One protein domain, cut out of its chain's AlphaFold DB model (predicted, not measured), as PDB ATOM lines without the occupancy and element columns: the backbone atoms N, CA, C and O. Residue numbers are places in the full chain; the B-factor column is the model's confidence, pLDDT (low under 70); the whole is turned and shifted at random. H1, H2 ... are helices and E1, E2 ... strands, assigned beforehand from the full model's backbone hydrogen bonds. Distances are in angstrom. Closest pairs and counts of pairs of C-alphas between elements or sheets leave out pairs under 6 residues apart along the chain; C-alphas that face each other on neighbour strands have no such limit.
ATOM      1  N   HIS A  24      21.937 -39.180 -31.736       87.75
ATOM      2  CA  HIS A  24      22.916 -38.178 -32.149       87.75
ATOM      3  C   HIS A  24      24.276 -38.321 -31.440       87.75
ATOM      4  O   HIS A  24      25.244 -37.730 -31.900       87.75
ATOM      5  N   LEU A  25      24.376 -39.097 -30.356       89.38
ATOM      6  CA  LEU A  25      25.636 -39.325 -29.643       89.38
ATOM      7  C   LEU A  25      26.372 -40.575 -30.124       89.38
ATOM      8  O   LEU A  25      27.592 -40.627 -30.023       89.38
ATOM      9  N   LYS A  26      25.666 -41.575 -30.668       88.50
ATOM     10  CA  LYS A  26      26.226 -42.911 -30.953       88.50
ATOM     11  C   LYS A  26      27.438 -42.888 -31.883       88.50
ATOM     12  O   LYS A  26      28.371 -43.655 -31.697       88.50
ATOM     13  N   HIS A  27      27.437 -41.994 -32.866       84.62
ATOM     14  CA  HIS A  27      28.528 -41.848 -33.834       84.62
ATOM     15  C   HIS A  27      29.691 -40.976 -33.325       84.62
ATOM     16  O   HIS A  27      30.705 -40.853 -34.007       84.62
ATOM     17  N   LEU A  28      29.536 -40.358 -32.151       86.94
ATOM     18  CA  LEU A  28      30.542 -39.509 -31.508       86.94
ATOM     19  C   LEU A  28      31.305 -40.247 -30.403       86.94
ATOM     20  O   LEU A  28      32.247 -39.686 -29.839       86.94
ATOM     21  N   VAL A  29      30.873 -41.468 -30.069       89.06
ATOM     22  CA  VAL A  29      31.454 -42.253 -28.985       89.06
ATOM     23  C   VAL A  29      32.858 -42.715 -29.354       89.06
ATOM     24  O   VAL A  29      33.076 -43.341 -30.389       89.06
ATOM     25  N   VAL A  30      33.804 -42.442 -28.460       89.75
ATOM     26  CA  VAL A  30      35.182 -42.925 -28.524       89.75
ATOM     27  C   VAL A  30      35.482 -43.706 -27.252       89.75
ATOM     28  O   VAL A  30      35.520 -43.139 -26.158       89.75
ATOM     29  N   TRP A  31      35.734 -45.007 -27.389       90.00
ATOM     30  CA  TRP A  31      36.125 -45.849 -26.262       90.00
ATOM     31  C   TRP A  31      37.591 -45.662 -25.911       90.00
ATOM     32  O   TRP A  31      38.496 -45.926 -26.703       90.00
ATOM     33  N   VAL A  32      37.831 -45.231 -24.680       89.00
ATOM     34  CA  VAL A  32      39.176 -45.042 -24.154       89.00
ATOM     35  C   VAL A  32      39.755 -46.406 -23.800       89.00
ATOM     36  O   VAL A  32      39.372 -47.025 -22.799       89.00
ATOM     37  N   GLU A  33      40.699 -46.884 -24.610       87.88
ATOM     38  CA  GLU A  33      41.407 -48.136 -24.339       87.88
ATOM     39  C   GLU A  33      42.124 -48.102 -22.981       87.88
ATOM     40  O   GLU A  33      42.676 -47.075 -22.578       87.88
ATOM     41  N   LYS A  34      42.201 -49.257 -22.305       86.69
ATOM     42  CA  LYS A  34      42.847 -49.396 -20.986       86.69
ATOM     43  C   LYS A  34      44.273 -48.831 -20.946       86.69
ATOM     44  O   LYS A  34      44.635 -48.203 -19.960       86.69
ATOM     45  N   LYS A  35      45.051 -48.984 -22.026       87.00
ATOM     46  CA  LYS A  35      46.435 -48.479 -22.125       87.00
ATOM     47  C   LYS A  35      46.553 -46.950 -22.024       87.00
ATOM     48  O   LYS A  35      47.620 -46.451 -21.689       87.00
ATOM     49  N   TYR A  36      45.471 -46.216 -22.299       85.81
ATOM     50  CA  TYR A  36      45.416 -44.755 -22.195       85.81
ATOM     51  C   TYR A  36      44.827 -44.267 -20.867       85.81
ATOM     52  O   TYR A  36      44.765 -43.061 -20.626       85.81
ATOM     53  N   ARG A  37      44.389 -45.176 -19.987       85.88
ATOM     54  CA  ARG A  37      43.829 -44.810 -18.688       85.88
ATOM     55  C   ARG A  37      44.946 -44.750 -17.654       85.88
ATOM     56  O   ARG A  37      45.536 -45.762 -17.297       85.88
ATOM     57  N   THR A  38      45.226 -43.549 -17.163       80.06
ATOM     58  CA  THR A  38      46.306 -43.303 -16.195       80.06
ATOM     59  C   THR A  38      45.878 -43.506 -14.743       80.06
ATOM     60  O   THR A  38      46.731 -43.664 -13.875       80.06
ATOM     61  N   ASN A  39      44.571 -43.521 -14.460       80.75
ATOM     62  CA  ASN A  39      44.052 -43.760 -13.116       80.75
ATOM     63  C   ASN A  39      43.892 -45.277 -12.863       80.75
ATOM     64  O   ASN A  39      43.080 -45.919 -13.549       80.75
ATOM     65  N   PRO A  40      44.589 -45.844 -11.854       82.81
ATOM     66  CA  PRO A  40      44.516 -47.264 -11.511       82.81
ATOM     67  C   PRO A  40      43.101 -47.789 -11.235       82.81
ATOM     68  O   PRO A  40      42.830 -48.959 -11.495       82.81
ATOM     69  N   LEU A  41      42.176 -46.936 -10.781       79.81
ATOM     70  CA  LEU A  41      40.785 -47.316 -10.494       79.81
ATOM     71  C   LEU A  41      40.023 -47.833 -11.725       79.81
ATOM     72  O   LEU A  41      39.034 -48.544 -11.585       79.81
ATOM     73  N   SER A  42      40.489 -47.503 -12.930       79.25
ATOM     74  CA  SER A  42      39.909 -47.999 -14.187       79.25
ATOM     75  C   SER A  42      40.527 -49.280 -14.728       79.25
ATOM     76  O   SER A  42      40.110 -49.765 -15.785       79.25
ATOM     77  N   LEU A  43      41.561 -49.782 -14.051       82.69
ATOM     78  CA  LEU A  43      42.245 -51.012 -14.428       82.69
ATOM     79  C   LEU A  43      41.648 -52.221 -13.709       82.69
ATOM     80  O   LEU A  43      41.715 -53.325 -14.251       82.69
ATOM     81  N   THR A  44      41.026 -52.009 -12.545       87.56
ATOM     82  CA  THR A  44      40.235 -53.026 -11.848       87.56
ATOM     83  C   THR A  44      38.988 -53.359 -12.668       87.56
ATOM     84  O   THR A  44      38.157 -52.470 -12.875       87.56
ATOM     85  N   PRO A  45      38.839 -54.612 -13.138       87.50
ATOM     86  CA  PRO A  45      37.657 -55.025 -13.876       87.50
ATOM     87  C   PRO A  45      36.382 -54.881 -13.040       87.50
ATOM     88  O   PRO A  45      36.367 -55.180 -11.845       87.50
ATOM     89  N   GLY A  46      35.299 -54.482 -13.690       88.69
ATOM     90  CA  GLY A  46      33.972 -54.444 -13.102       88.69
ATOM     91  C   GLY A  46      32.881 -54.375 -14.156       88.69
ATOM     92  O   GLY A  46      33.184 -54.256 -15.343       88.69
ATOM     93  N   PRO A  47      31.614 -54.474 -13.748       90.00
ATOM     94  CA  PRO A  47      30.522 -54.664 -14.691       90.00
ATOM     95  C   PRO A  47      30.030 -53.359 -15.312       90.00
ATOM     96  O   PRO A  47      29.068 -53.370 -16.071       90.00
ATOM     97  N   TYR A  48      30.646 -52.219 -15.014       91.75
ATOM     98  CA  TYR A  48      30.109 -50.941 -15.451       91.75
ATOM     99  C   TYR A  48      30.800 -50.415 -16.702       91.75
ATOM    100  O   TYR A  48      32.031 -50.423 -16.812       91.75
ATOM    101  N   ASP A  49      29.984 -49.880 -17.607       92.25
ATOM    102  CA  ASP A  49      30.437 -49.002 -18.675       92.25
ATOM    103  C   ASP A  49      29.860 -47.604 -18.452       92.25
ATOM    104  O   ASP A  49      28.708 -47.451 -18.040       92.25
ATOM    105  N   VAL A  50      30.650 -46.580 -18.755       93.19
ATOM    106  CA  VAL A  50      30.269 -45.178 -18.571       93.19
ATOM    107  C   VAL A  50      30.569 -44.388 -19.830       93.19
ATOM    108  O   VAL A  50      31.632 -44.549 -20.423       93.19
ATOM    109  N   ILE A  51      29.654 -43.498 -20.198       93.62
ATOM    110  CA  ILE A  51      29.803 -42.528 -21.277       93.62
ATOM    111  C   ILE A  51      29.686 -41.121 -20.697       93.62
ATOM    112  O   ILE A  51      28.727 -40.816 -19.988       93.62
ATOM    113  N   THR A  52      30.637 -40.249 -21.019       92.19
ATOM    114  CA  THR A  52      30.636 -38.842 -20.613       92.19
ATOM    115  C   THR A  52      30.511 -37.932 -21.835       92.19
ATOM    116  O   THR A  52      31.228 -38.059 -22.829       92.19
ATOM    117  N   VAL A  53      29.564 -36.998 -21.767       90.81
ATOM    118  CA  VAL A  53      29.218 -36.052 -22.832       90.81
ATOM    119  C   VAL A  53      29.532 -34.654 -22.336       90.81
ATOM    120  O   VAL A  53      28.929 -34.195 -21.373       90.81
ATOM    121  N   ASN A  54      30.476 -33.961 -22.968       85.69
ATOM    122  CA  ASN A  54      30.771 -32.573 -22.625       85.69
ATOM    123  C   ASN A  54      29.807 -31.630 -23.367       85.69
ATOM    124  O   ASN A  54      29.645 -31.758 -24.577       85.69
ATOM    125  N   HIS A  55      29.177 -30.694 -22.655       82.25
ATOM    126  CA  HIS A  55      28.288 -29.685 -23.245       82.25
ATOM    127  C   HIS A  55      29.024 -28.412 -23.682       82.25
ATOM    128  O   HIS A  55      28.408 -27.519 -24.260       82.25
ATOM    129  N   ASP A  56      30.319 -28.289 -23.394       75.31
ATOM    130  CA  ASP A  56      31.133 -27.182 -23.875       75.31
ATOM    131  C   ASP A  56      31.356 -27.304 -25.387       75.31
ATOM    132  O   ASP A  56      32.270 -27.976 -25.864       75.31
ATOM    133  N   LEU A  57      30.490 -26.622 -26.136       58.56
ATOM    134  CA  LEU A  57      30.481 -26.579 -27.597       58.56
ATOM    135  C   LEU A  57      31.675 -25.812 -28.190       58.56
ATOM    136  O   LEU A  57      31.843 -25.805 -29.408       58.56
ATOM    137  N   THR A  58      32.492 -25.144 -27.364       62.25
ATOM    138  CA  THR A  58      33.652 -24.374 -27.846       62.25
ATOM    139  C   THR A  58      34.853 -25.255 -28.169       62.25
ATOM    140  O   THR A  58      35.764 -24.834 -28.883       62.25
ATOM    141  N   VAL A  59      34.843 -26.501 -27.694       59.38
ATOM    142  CA  VAL A  59      35.868 -27.494 -27.986       59.38
ATOM    143  C   VAL A  59      35.172 -28.705 -28.583       59.38
ATOM    144  O   VAL A  59      34.288 -29.281 -27.959       59.38
ATOM    145  N   ALA A  60      35.586 -29.128 -29.777       58.56
ATOM    146  CA  ALA A  60      35.165 -30.404 -30.343       58.56
ATOM    147  C   ALA A  60      35.719 -31.543 -29.469       58.56
ATOM    148  O   ALA A  60      36.801 -32.073 -29.727       58.56
ATOM    149  N   LYS A  61      35.027 -31.863 -28.373       67.06
ATOM    150  CA  LYS A  61      35.405 -32.952 -27.476       67.06
ATOM    151  C   LYS A  61      34.611 -34.198 -27.858       67.06
ATOM    152  O   LYS A  61      33.387 -34.122 -27.942       67.06
ATOM    153  N   PRO A  62      35.288 -35.332 -28.092       72.62
ATOM    154  CA  PRO A  62      34.604 -36.597 -28.323       72.62
ATOM    155  C   PRO A  62      33.756 -36.984 -27.105       72.62
ATOM    156  O   PRO A  62      34.082 -36.627 -25.969       72.62
ATOM    157  N   VAL A  63      32.684 -37.740 -27.352       88.31
ATOM    158  CA  VAL A  63      31.907 -38.402 -26.299       88.31
ATOM    159  C   VAL A  63      32.749 -39.573 -25.807       88.31
ATOM    160  O   VAL A  63      33.006 -40.510 -26.560       88.31
ATOM    161  N   LEU A  64      33.252 -39.506 -24.577       90.75
ATOM    162  CA  LEU A  64      34.221 -40.486 -24.087       90.75
ATOM    163  C   LEU A  64      33.506 -41.649 -23.417       90.75
ATOM    164  O   LEU A  64      32.681 -41.443 -22.532       90.75
ATOM    165  N   ALA A  65      33.858 -42.866 -23.814       91.75
ATOM    166  CA  ALA A  65      33.332 -44.085 -23.232       91.75
ATOM    167  C   ALA A  65      34.428 -44.894 -22.541       91.75
ATOM    168  O   ALA A  65      35.565 -44.995 -23.006       91.75
ATOM    169  N   TYR A  66      34.074 -45.500 -21.418       91.31
ATOM    170  CA  TYR A  66      34.970 -46.279 -20.584       91.31
ATOM    171  C   TYR A  66      34.264 -47.570 -20.206       91.31
ATOM    172  O   TYR A  66      33.208 -47.533 -19.586       91.31
ATOM    173  N   ASN A  67      34.838 -48.706 -20.591       91.06
ATOM    174  CA  ASN A  67      34.278 -50.017 -20.276       91.06
ATOM    175  C   ASN A  67      34.978 -50.684 -19.100       91.06
ATOM    176  O   ASN A  67      36.149 -50.398 -18.815       91.06
ATOM    177  N   ASN A  68      34.291 -51.664 -18.521       89.00
ATOM    178  CA  ASN A  68      34.856 -52.597 -17.555       89.00
ATOM    179  C   ASN A  68      35.459 -51.881 -16.328       89.00
ATOM    180  O   ASN A  68      36.615 -52.116 -15.966       89.00
ATOM    181  N   ILE A  69      34.697 -50.940 -15.761       90.56
ATOM    182  CA  ILE A  69      35.070 -50.159 -14.577       90.56
ATOM    183  C   ILE A  69      34.421 -50.789 -13.340       90.56
ATOM    184  O   ILE A  69      33.233 -51.096 -13.351       90.56
ATOM    185  N   HIS A  70      35.187 -50.942 -12.257       90.69
ATOM    186  CA  HIS A  70      34.680 -51.436 -10.971       90.69
ATOM    187  C   HIS A  70      33.882 -50.408 -10.172       90.69
ATOM    188  O   HIS A  70      32.842 -50.735  -9.615       90.69
ATOM    189  N   THR A  71      34.358 -49.166 -10.124       89.75
ATOM    190  CA  THR A  71      33.732 -48.101  -9.328       89.75
ATOM    191  C   THR A  71      33.653 -46.811 -10.151       89.75
ATOM    192  O   THR A  71      34.517 -45.934 -10.006       89.75
ATOM    193  N   PRO A  72      32.683 -46.707 -11.084       91.44
ATOM    194  CA  PRO A  72      32.379 -45.486 -11.829       91.44
ATOM    195  C   PRO A  72      32.409 -44.203 -10.999       91.44
ATOM    196  O   PRO A  72      33.039 -43.231 -11.417       91.44
ATOM    197  N   SER A  73      31.775 -44.199  -9.826       91.19
ATOM    198  CA  SER A  73      31.656 -43.043  -8.939       91.19
ATOM    199  C   SER A  73      33.018 -42.491  -8.561       91.19
ATOM    200  O   SER A  73      33.233 -41.288  -8.642       91.19
ATOM    201  N   MET A  74      33.978 -43.350  -8.234       88.19
ATOM    202  CA  MET A  74      35.336 -42.937  -7.899       88.19
ATOM    203  C   MET A  74      36.150 -42.587  -9.144       88.19
ATOM    204  O   MET A  74      36.843 -41.575  -9.156       88.19
ATOM    205  N   TYR A  75      36.068 -43.386 -10.209       88.25
ATOM    206  CA  TYR A  75      36.873 -43.156 -11.409       88.25
ATOM    207  C   TYR A  75      36.478 -41.869 -12.141       88.25
ATOM    208  O   TYR A  75      37.325 -41.014 -12.388       88.25
ATOM    209  N   ILE A  76      35.196 -41.692 -12.451       88.12
ATOM    210  CA  ILE A  76      34.703 -40.564 -13.245       88.12
ATOM    211  C   ILE A  76      34.879 -39.251 -12.480       88.12
ATOM    212  O   ILE A  76      35.355 -38.262 -13.035       88.12
ATOM    213  N   THR A  77      34.602 -39.244 -11.177       84.19
ATOM    214  CA  THR A  77      34.765 -38.035 -10.354       84.19
ATOM    215  C   THR A  77      36.222 -37.598 -10.221       84.19
ATOM    216  O   THR A  77      36.471 -36.407 -10.054       84.19
ATOM    217  N   THR A  78      37.209 -38.482 -10.404       79.00
ATOM    218  CA  THR A  78      38.617 -38.037 -10.428       79.00
ATOM    219  C   THR A  78      38.930 -37.066 -11.569       79.00
ATOM    220  O   THR A  78      39.794 -36.209 -11.402       79.00
ATOM    221  N   PHE A  79      38.214 -37.139 -12.697       74.56
ATOM    222  CA  PHE A  79      38.397 -36.214 -13.821       74.56
ATOM    223  C   PHE A  79      37.546 -34.949 -13.708       74.56
ATOM    224  O   PHE A  79      37.910 -33.922 -14.276       74.56
ATOM    225  N   TYR A  80      36.406 -35.039 -13.019       70.88
ATOM    226  CA  TYR A  80      35.328 -34.050 -13.131       70.88
ATOM    227  C   TYR A  80      34.909 -33.393 -11.805       70.88
ATOM    228  O   TYR A  80      34.256 -32.355 -11.835       70.88
ATOM    229  N   ASP A  81      35.294 -33.965 -10.661       60.62
ATOM    230  CA  ASP A  81      35.024 -33.463  -9.297       60.62
ATOM    231  C   ASP A  81      36.338 -33.128  -8.553       60.62
ATOM    232  O   ASP A  81      36.398 -32.208  -7.743       60.62
ATOM    233  N   GLY A  82      37.425 -33.857  -8.852       43.66
ATOM    234  CA  GLY A  82      38.703 -33.793  -8.128       43.66
ATOM    235  C   GLY A  82      39.735 -32.778  -8.628       43.66
ATOM    236  O   GLY A  82      40.743 -32.562  -7.958       43.66
ATOM    237  N   VAL A  83      39.509 -32.125  -9.770       42.88
ATOM    238  CA  VAL A  83      40.365 -31.025 -10.228       42.88
ATOM    239  C   VAL A  83      39.474 -29.840 -10.526       42.88
ATOM    240  O   VAL A  83      38.833 -29.757 -11.568       42.88
ATOM    241  N   VAL A  84      39.474 -28.889  -9.601       42.81
ATOM    242  CA  VAL A  84      39.194 -27.489  -9.892       42.81
ATOM    243  C   VAL A  84      40.162 -27.065 -11.006       42.81
ATOM    244  O   VAL A  84      41.237 -26.538 -10.742       42.81
ATOM    245  N   TYR A  85      39.812 -27.304 -12.270       40.53
ATOM    246  CA  TYR A  85      40.390 -26.560 -13.382       40.53
ATOM    247  C   TYR A  85      39.723 -25.181 -13.320       40.53
ATOM    248  O   TYR A  85      38.648 -24.949 -13.873       40.53
ATOM    249  N   HIS A  86      40.311 -24.296 -12.512       38.69
ATOM    250  CA  HIS A  86      39.892 -22.898 -12.352       38.69
ATOM    251  C   HIS A  86      38.421 -22.673 -11.937       38.69
ATOM    252  O   HIS A  86      37.776 -21.748 -12.413       38.69
ATOM    253  N   GLY A  87      37.867 -23.494 -11.042       45.47
ATOM    254  CA  GLY A  87      36.511 -23.280 -10.507       45.47
ATOM    255  C   GLY A  87      35.384 -23.711 -11.446       45.47
ATOM    256  O   GLY A  87      34.223 -23.414 -11.173       45.47
ATOM    257  N   THR A  88      35.708 -24.419 -12.530       51.56
ATOM    258  CA  THR A  88      34.717 -24.851 -13.518       51.56
ATOM    259  C   THR A  88      34.174 -26.226 -13.147       51.56
ATOM    260  O   THR A  88      34.900 -27.218 -13.168       51.56
ATOM    261  N   VAL A  89      32.888 -26.282 -12.802       64.31
ATOM    262  CA  VAL A  89      32.134 -27.532 -12.658       64.31
ATOM    263  C   VAL A  89      32.044 -28.186 -14.034       64.31
ATOM    264  O   VAL A  89      31.802 -27.499 -15.027       64.31
ATOM    265  N   TYR A  90      32.246 -29.502 -14.111       72.38
ATOM    266  CA  TYR A  90      32.012 -30.243 -15.346       72.38
ATOM    267  C   TYR A  90      30.610 -29.934 -15.891       72.38
ATOM    268  O   TYR A  90      29.608 -30.191 -15.230       72.38
ATOM    269  N   ASN A  91      30.548 -29.359 -17.090       83.00
ATOM    270  CA  ASN A  91      29.303 -29.104 -17.805       83.00
ATOM    271  C   ASN A  91      29.093 -30.241 -18.805       83.00
ATOM    272  O   ASN A  91      29.731 -30.287 -19.859       83.00
ATOM    273  N   GLY A  92      28.258 -31.201 -18.440       89.12
ATOM    274  CA  GLY A  92      28.044 -32.384 -19.247       89.12
ATOM    275  C   GLY A  92      26.939 -33.296 -18.747       89.12
ATOM    276  O   GLY A  92      26.220 -32.973 -17.798       89.12
ATOM    277  N   THR A  93      26.844 -34.444 -19.404       93.12
ATOM    278  CA  THR A  93      25.931 -35.540 -19.081       93.12
ATOM    279  C   THR A  93      26.725 -36.831 -18.952       93.12
ATOM    280  O   THR A  93      27.674 -37.062 -19.702       93.12
ATOM    281  N   VAL A  94      26.349 -37.676 -18.001       94.12
ATOM    282  CA  VAL A  94      26.947 -38.986 -17.766       94.12
ATOM    283  C   VAL A  94      25.873 -40.048 -17.910       94.12
ATOM    284  O   VAL A  94      24.867 -40.033 -17.201       94.12
ATOM    285  N   TYR A  95      26.128 -40.981 -18.820       95.75
ATOM    286  CA  TYR A  95      25.340 -42.188 -18.994       95.75
ATOM    287  C   TYR A  95      26.119 -43.373 -18.446       95.75
ATOM    288  O   TYR A  95      27.330 -43.458 -18.652       95.75
ATOM    289  N   ALA A  96      25.447 -44.310 -17.793       94.56
ATOM    290  CA  ALA A  96      26.079 -45.538 -17.339       94.56
ATOM    291  C   ALA A  96      25.195 -46.742 -17.626       94.56
ATOM    292  O   ALA A  96      23.985 -46.620 -17.805       94.56
ATOM    293  N   ARG A  97      25.822 -47.911 -17.669       92.56
ATOM    294  CA  ARG A  97      25.133 -49.197 -17.659       92.56
ATOM    295  C   ARG A  97      25.927 -50.198 -16.843       92.56
ATOM    296  O   ARG A  97      27.148 -50.091 -16.738       92.56
ATOM    297  N   GLU A  98      25.229 -51.201 -16.347       90.44
ATOM    298  CA  GLU A  98      25.821 -52.410 -15.796       90.44
ATOM    299  C   GLU A  98      25.626 -53.549 -16.806       90.44
ATOM    300  O   GLU A  98      24.502 -53.840 -17.219       90.44
ATOM    301  N   HIS A  99      26.706 -54.196 -17.232       79.44
ATOM    302  CA  HIS A  99      26.648 -55.434 -17.996       79.44
ATOM    303  C   HIS A  99      26.879 -56.623 -17.062       79.44
ATOM    304  O   HIS A  99      27.898 -56.721 -16.380       79.44
ATOM    305  N   LYS A 100      25.958 -57.588 -17.071       66.88
ATOM    306  CA  LYS A 100      26.213 -58.897 -16.455       66.88
ATOM    307  C   LYS A 100      27.242 -59.621 -17.318       66.88
ATOM    308  O   LYS A 100      27.177 -59.510 -18.545       66.88
ATOM    309  N   GLN A 101      28.204 -60.318 -16.707       56.16
ATOM    310  CA  GLN A 101      29.276 -61.014 -17.433       56.16
ATOM    311  C   GLN A 101      28.697 -61.759 -18.655       56.16
ATOM    312  O   GLN A 101      27.857 -62.644 -18.507       56.16
ATOM    313  N   ASN A 102      29.134 -61.367 -19.859       53.12
ATOM    314  CA  ASN A 102      28.723 -61.888 -21.175       53.12
ATOM    315  C   ASN A 102      27.403 -61.379 -21.794       53.12
ATOM    316  O   ASN A 102      27.019 -61.893 -22.844       53.12
ATOM    317  N   ASN A 103      26.734 -60.359 -21.237       59.00
ATOM    318  CA  ASN A 103      25.553 -59.755 -21.863       59.00
ATOM    319  C   ASN A 103      25.673 -58.226 -22.036       59.00
ATOM    320  O   ASN A 103      25.605 -57.472 -21.070       59.00
ATOM    321  N   THR A 104      25.805 -57.768 -23.284       60.84
ATOM    322  CA  THR A 104      25.930 -56.346 -23.659       60.84
ATOM    323  C   THR A 104      24.592 -55.667 -23.985       60.84
ATOM    324  O   THR A 104      24.593 -54.553 -24.510       60.84
ATOM    325  N   THR A 105      23.447 -56.302 -23.698       71.44
ATOM    326  CA  THR A 105      22.120 -55.739 -24.018       71.44
ATOM    327  C   THR A 105      21.612 -54.709 -23.015       71.44
ATOM    328  O   THR A 105      20.557 -54.130 -23.251       71.44
ATOM    329  N   SER A 106      22.307 -54.490 -21.895       85.56
ATOM    330  CA  SER A 106      21.898 -53.481 -20.918       85.56
ATOM    331  C   SER A 106      21.906 -52.084 -21.532       85.56
ATOM    332  O   SER A 106      22.849 -51.696 -22.234       85.56
ATOM    333  N   GLU A 107      20.850 -51.333 -21.243       90.00
ATOM    334  CA  GLU A 107      20.688 -49.973 -21.733       90.00
ATOM    335  C   GLU A 107      21.580 -49.007 -20.951       90.00
ATOM    336  O   GLU A 107      21.750 -49.133 -19.737       90.00
ATOM    337  N   PHE A 108      22.138 -48.025 -21.650       93.44
ATOM    338  CA  PHE A 108      22.687 -46.836 -21.022       93.44
ATOM    339  C   PHE A 108      21.550 -45.985 -20.470       93.44
ATOM    340  O   PHE A 108      20.641 -45.607 -21.204       93.44
ATOM    341  N   VAL A 109      21.641 -45.637 -19.191       94.94
ATOM    342  CA  VAL A 109      20.728 -44.697 -18.540       94.94
ATOM    343  C   VAL A 109      21.460 -43.396 -18.256       94.94
ATOM    344  O   VAL A 109      22.647 -43.410 -17.929       94.94
ATOM    345  N   GLU A 110      20.771 -42.262 -18.388       96.44
ATOM    346  CA  GLU A 110      21.299 -40.983 -17.911       96.44
ATOM    347  C   GLU A 110      21.362 -41.029 -16.380       96.44
ATOM    348  O   GLU A 110      20.332 -41.043 -15.709       96.44
ATOM    349  N   VAL A 111      22.572 -41.077 -15.824       95.62
ATOM    350  CA  VAL A 111      22.789 -41.098 -14.369       95.62
ATOM    351  C   VAL A 111      22.913 -39.683 -13.824       95.62
ATOM    352  O   VAL A 111      22.521 -39.402 -12.692       95.62
ATOM    353  N   TRP A 112      23.471 -38.769 -14.616       94.94
ATOM    354  CA  TRP A 112      23.687 -37.399 -14.182       94.94
ATOM    355  C   TRP A 112      23.735 -36.428 -15.357       94.94
ATOM    356  O   TRP A 112      24.327 -36.724 -16.389       94.94
ATOM    357  N   ASN A 113      23.191 -35.231 -15.165       92.62
ATOM    358  CA  ASN A 113      23.236 -34.144 -16.131       92.62
ATOM    359  C   ASN A 113      23.422 -32.820 -15.389       92.62
ATOM    360  O   ASN A 113      22.619 -32.460 -14.529       92.62
ATOM    361  N   SER A 114      24.491 -32.099 -15.712       88.81
ATOM    362  CA  SER A 114      24.857 -30.818 -15.085       88.81
ATOM    363  C   SER A 114      23.760 -29.751 -15.123       88.81
ATOM    364  O   SER A 114      23.712 -28.905 -14.234       88.81
ATOM    365  N   SER A 115      22.877 -29.789 -16.125       89.25
ATOM    366  CA  SER A 115      21.826 -28.789 -16.323       89.25
ATOM    367  C   SER A 115      20.546 -29.092 -15.544       89.25
ATOM    368  O   SER A 115      19.742 -28.188 -15.323       89.25
ATOM    369  N   THR A 116      20.317 -30.352 -15.163       91.81
ATOM    370  CA  THR A 116      19.028 -30.809 -14.607       91.81
ATOM    371  C   THR A 116      19.158 -31.541 -13.274       91.81
ATOM    372  O   THR A 116      18.192 -31.594 -12.513       91.81
ATOM    373  N   SER A 117      20.328 -32.101 -12.958       89.06
ATOM    374  CA  SER A 117      20.522 -32.889 -11.747       89.06
ATOM    375  C   SER A 117      20.579 -32.005 -10.506       89.06
ATOM    376  O   SER A 117      21.331 -31.035 -10.432       89.06
ATOM    377  N   THR A 118      19.829 -32.393  -9.478       89.62
ATOM    378  CA  THR A 118      19.904 -31.789  -8.141       89.62
ATOM    379  C   THR A 118      20.999 -32.415  -7.272       89.62
ATOM    380  O   THR A 118      21.246 -31.948  -6.159       89.62
ATOM    381  N   LYS A 119      21.641 -33.491  -7.747       89.25
ATOM    382  CA  LYS A 119      22.687 -34.234  -7.033       89.25
ATOM    383  C   LYS A 119      24.060 -33.895  -7.607       89.25
ATOM    384  O   LYS A 119      24.219 -33.587  -8.788       89.25
ATOM    385  N   LYS A 120      25.089 -34.005  -6.765       89.31
ATOM    386  CA  LYS A 120      26.475 -34.011  -7.246       89.31
ATOM    387  C   LYS A 120      26.727 -35.281  -8.059       89.31
ATOM    388  O   LYS A 120      26.175 -36.330  -7.731       89.31
ATOM    389  N   LEU A 121      27.612 -35.193  -9.053       89.69
ATOM    390  CA  LEU A 121      27.968 -36.308  -9.936       89.69
ATOM    391  C   LEU A 121      28.345 -37.574  -9.156       89.69
ATOM    392  O   LEU A 121      27.831 -38.650  -9.451       89.69
ATOM    393  N   LYS A 122      29.189 -37.432  -8.126       90.62
ATOM    394  CA  LYS A 122      29.598 -38.554  -7.276       90.62
ATOM    395  C   LYS A 122      28.402 -39.284  -6.662       90.62
ATOM    396  O   LYS A 122      28.282 -40.488  -6.831       90.62
ATOM    397  N   ALA A 123      27.501 -38.539  -6.026       91.31
ATOM    398  CA  ALA A 123      26.338 -39.102  -5.347       91.31
ATOM    399  C   ALA A 123      25.364 -39.785  -6.320       91.31
ATOM    400  O   ALA A 123      24.774 -40.805  -5.981       91.31
ATOM    401  N   ALA A 124      25.200 -39.241  -7.530       93.56
ATOM    402  CA  ALA A 124      24.360 -39.856  -8.556       93.56
ATOM    403  C   ALA A 124      24.941 -41.194  -9.056       93.56
ATOM    404  O   ALA A 124      24.209 -42.164  -9.224       93.56
ATOM    405  N   LEU A 125      26.264 -41.269  -9.242       93.31
ATOM    406  CA  LEU A 125      26.941 -42.515  -9.615       93.31
ATOM    407  C   LEU A 125      26.932 -43.551  -8.482       93.31
ATOM    408  O   LEU A 125      26.704 -44.721  -8.757       93.31
ATOM    409  N   GLU A 126      27.128 -43.139  -7.227       94.06
ATOM    410  CA  GLU A 126      27.039 -44.040  -6.062       94.06
ATOM    411  C   GLU A 126      25.637 -44.649  -5.917       94.06
ATOM    412  O   GLU A 126      25.489 -45.823  -5.582       94.06
ATOM    413  N   GLU A 127      24.589 -43.868  -6.192       94.00
ATOM    414  CA  GLU A 127      23.213 -44.365  -6.210       94.00
ATOM    415  C   GLU A 127      22.993 -45.381  -7.335       94.00
ATOM    416  O   GLU A 127      22.409 -46.434  -7.090       94.00
ATOM    417  N   PHE A 128      23.499 -45.099  -8.539       94.06
ATOM    418  CA  PHE A 128      23.447 -46.036  -9.661       94.06
ATOM    419  C   PHE A 128      24.161 -47.361  -9.344       94.06
ATOM    420  O   PHE A 128      23.608 -48.431  -9.599       94.06
ATOM    421  N   GLU A 129      25.351 -47.301  -8.741       91.75
ATOM    422  CA  GLU A 129      26.102 -48.477  -8.279       91.75
ATOM    423  C   GLU A 129      25.324 -49.252  -7.202       91.75
ATOM    424  O   GLU A 129      25.233 -50.474  -7.250       91.75
ATOM    425  N   SER A 130      24.706 -48.549  -6.250       88.12
ATOM    426  CA  SER A 130      23.974 -49.166  -5.133       88.12
ATOM    427  C   SER A 130      22.664 -49.837  -5.554       88.12
ATOM    428  O   SER A 130      22.225 -50.785  -4.908       88.12
ATOM    429  N   GLN A 131      22.024 -49.346  -6.617       83.25
ATOM    430  CA  GLN A 131      20.828 -49.960  -7.205       83.25
ATOM    431  C   GLN A 131      21.148 -51.233  -8.000       83.25
ATOM    432  O   GLN A 131      20.240 -52.006  -8.300       83.25
ATOM    433  N   ASN A 132      22.426 -51.456  -8.308       68.25
ATOM    434  CA  ASN A 132      22.925 -52.569  -9.102       68.25
ATOM    435  C   ASN A 132      24.130 -53.218  -8.393       68.25
ATOM    436  O   ASN A 132      25.256 -53.137  -8.894       68.25
TER     437      ASN A 132
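What this domain is: This is residues 24 to 132 of the 135 residues of an uncharacterized protein of Trichormus variabilis SAG 1403-4b (UniProt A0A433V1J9). A twisted wall of five strands has two helices, H1 and H2, side by side over one face, running along the strands in opposite ways; the other face has no named helix. E1, a short strand at one edge, is followed by a long loop, residues 32 to 47, on the outside of the domain. The printed part has 109 residues with five named strands and two named helices, in the order E1, E2, E3, H1, E4, E5, H2; the sheet runs E1, E3, E2, E4, E5 and is mixed, with E1 and E3 parallel and the other neighbours antiparallel. The class is mixed, helices and strands, though under half of the residues, 49 of 109, are in named elements. The whole is compact, with a radius of gyration of the C-alphas of 13.3 A, and its C-alphas span 39 by 28 by 28 A.

How they stand to each other: The first strand, E1, residues 29 to 31, is an edge strand and runs parallel to E3, residues 63 to 69, at 38 degrees; N 30 and O 63 are 2.8 A apart and N 65 and O 30 2.9 A. E3 forms a hairpin with E2, residues 48 to 54, antiparallel at 162 degrees, with N 52 and O 64 2.8 A apart. On the other side of E2 is E4, residues 92 to 98, antiparallel to it at 167 degrees, with N 51 and O 95 2.8 A apart. E4 forms a hairpin with E5, residues 109 to 113, the other edge strand, antiparallel at 152 degrees, with N 94 and O 112 2.8 A apart. E1 is apart from E4 and E5, and E3 is apart from E5. H1, residues 72 to 80, is on the sheet at a height of 9.3 A, over E2 and along the strands, at 21 degrees to E2 on the local plane; its closest C-alphas to E2 are those of Pro 72 and Tyr 48, 6.9 A apart. E3, H1 and E4 form a split strand-helix-strand unit, two strands running the same way with a helix between them in the chain and E2 between them in the sheet; its crossover is right-handed. H2, residues 121 to 131, is on the same face at a height of 9.4 A, forming two layers with H1 and the sheet. H2 lies over E4 and only just over E5, on which 3 of its 11 C-alphas fall; the closest C-alphas of H2 and E5, those of Leu 121 and Trp 112, are 6.1 A apart. H1 and H2 touch, with Ser 73 and Leu 125 as their closest C-alphas at 4.8 A, at a shallow tilt of 10 degrees, opposite ways. Every O i to N i+4 pair is within hydrogen-bond range in H2, and 3 of 5 in H1.

Where its parts are: E1 begins at C-alpha 29, (31.454, -42.253, -28.985), and has three residues. From first to last C-alpha, E2 measures 19.7 A, E3 16.9 A and E4 20.4 A. H1 begins at C-alpha 72, (32.379, -45.486, -11.829), and measures 11.9 A; E5 measures 11.1 A. H2, the longest helix by residues, measures 15.6 A and ends at C-alpha 131, (20.828, -49.960, -7.205).

The domain as a whole: The two C-alphas farthest apart, those of His 86 and Asn 102, are 41.5 A from each other. The printed part, residues 24 to 132, has no cut. The links from E1 to E2, 16 residues, and from H1 to E4, 11 residues, are long; that from E3 to H1 is tight. The mean pLDDT of the printed part is 82.0, and residues 57 to 61, 81 to 89, 100 to 104 and 132 are under 70.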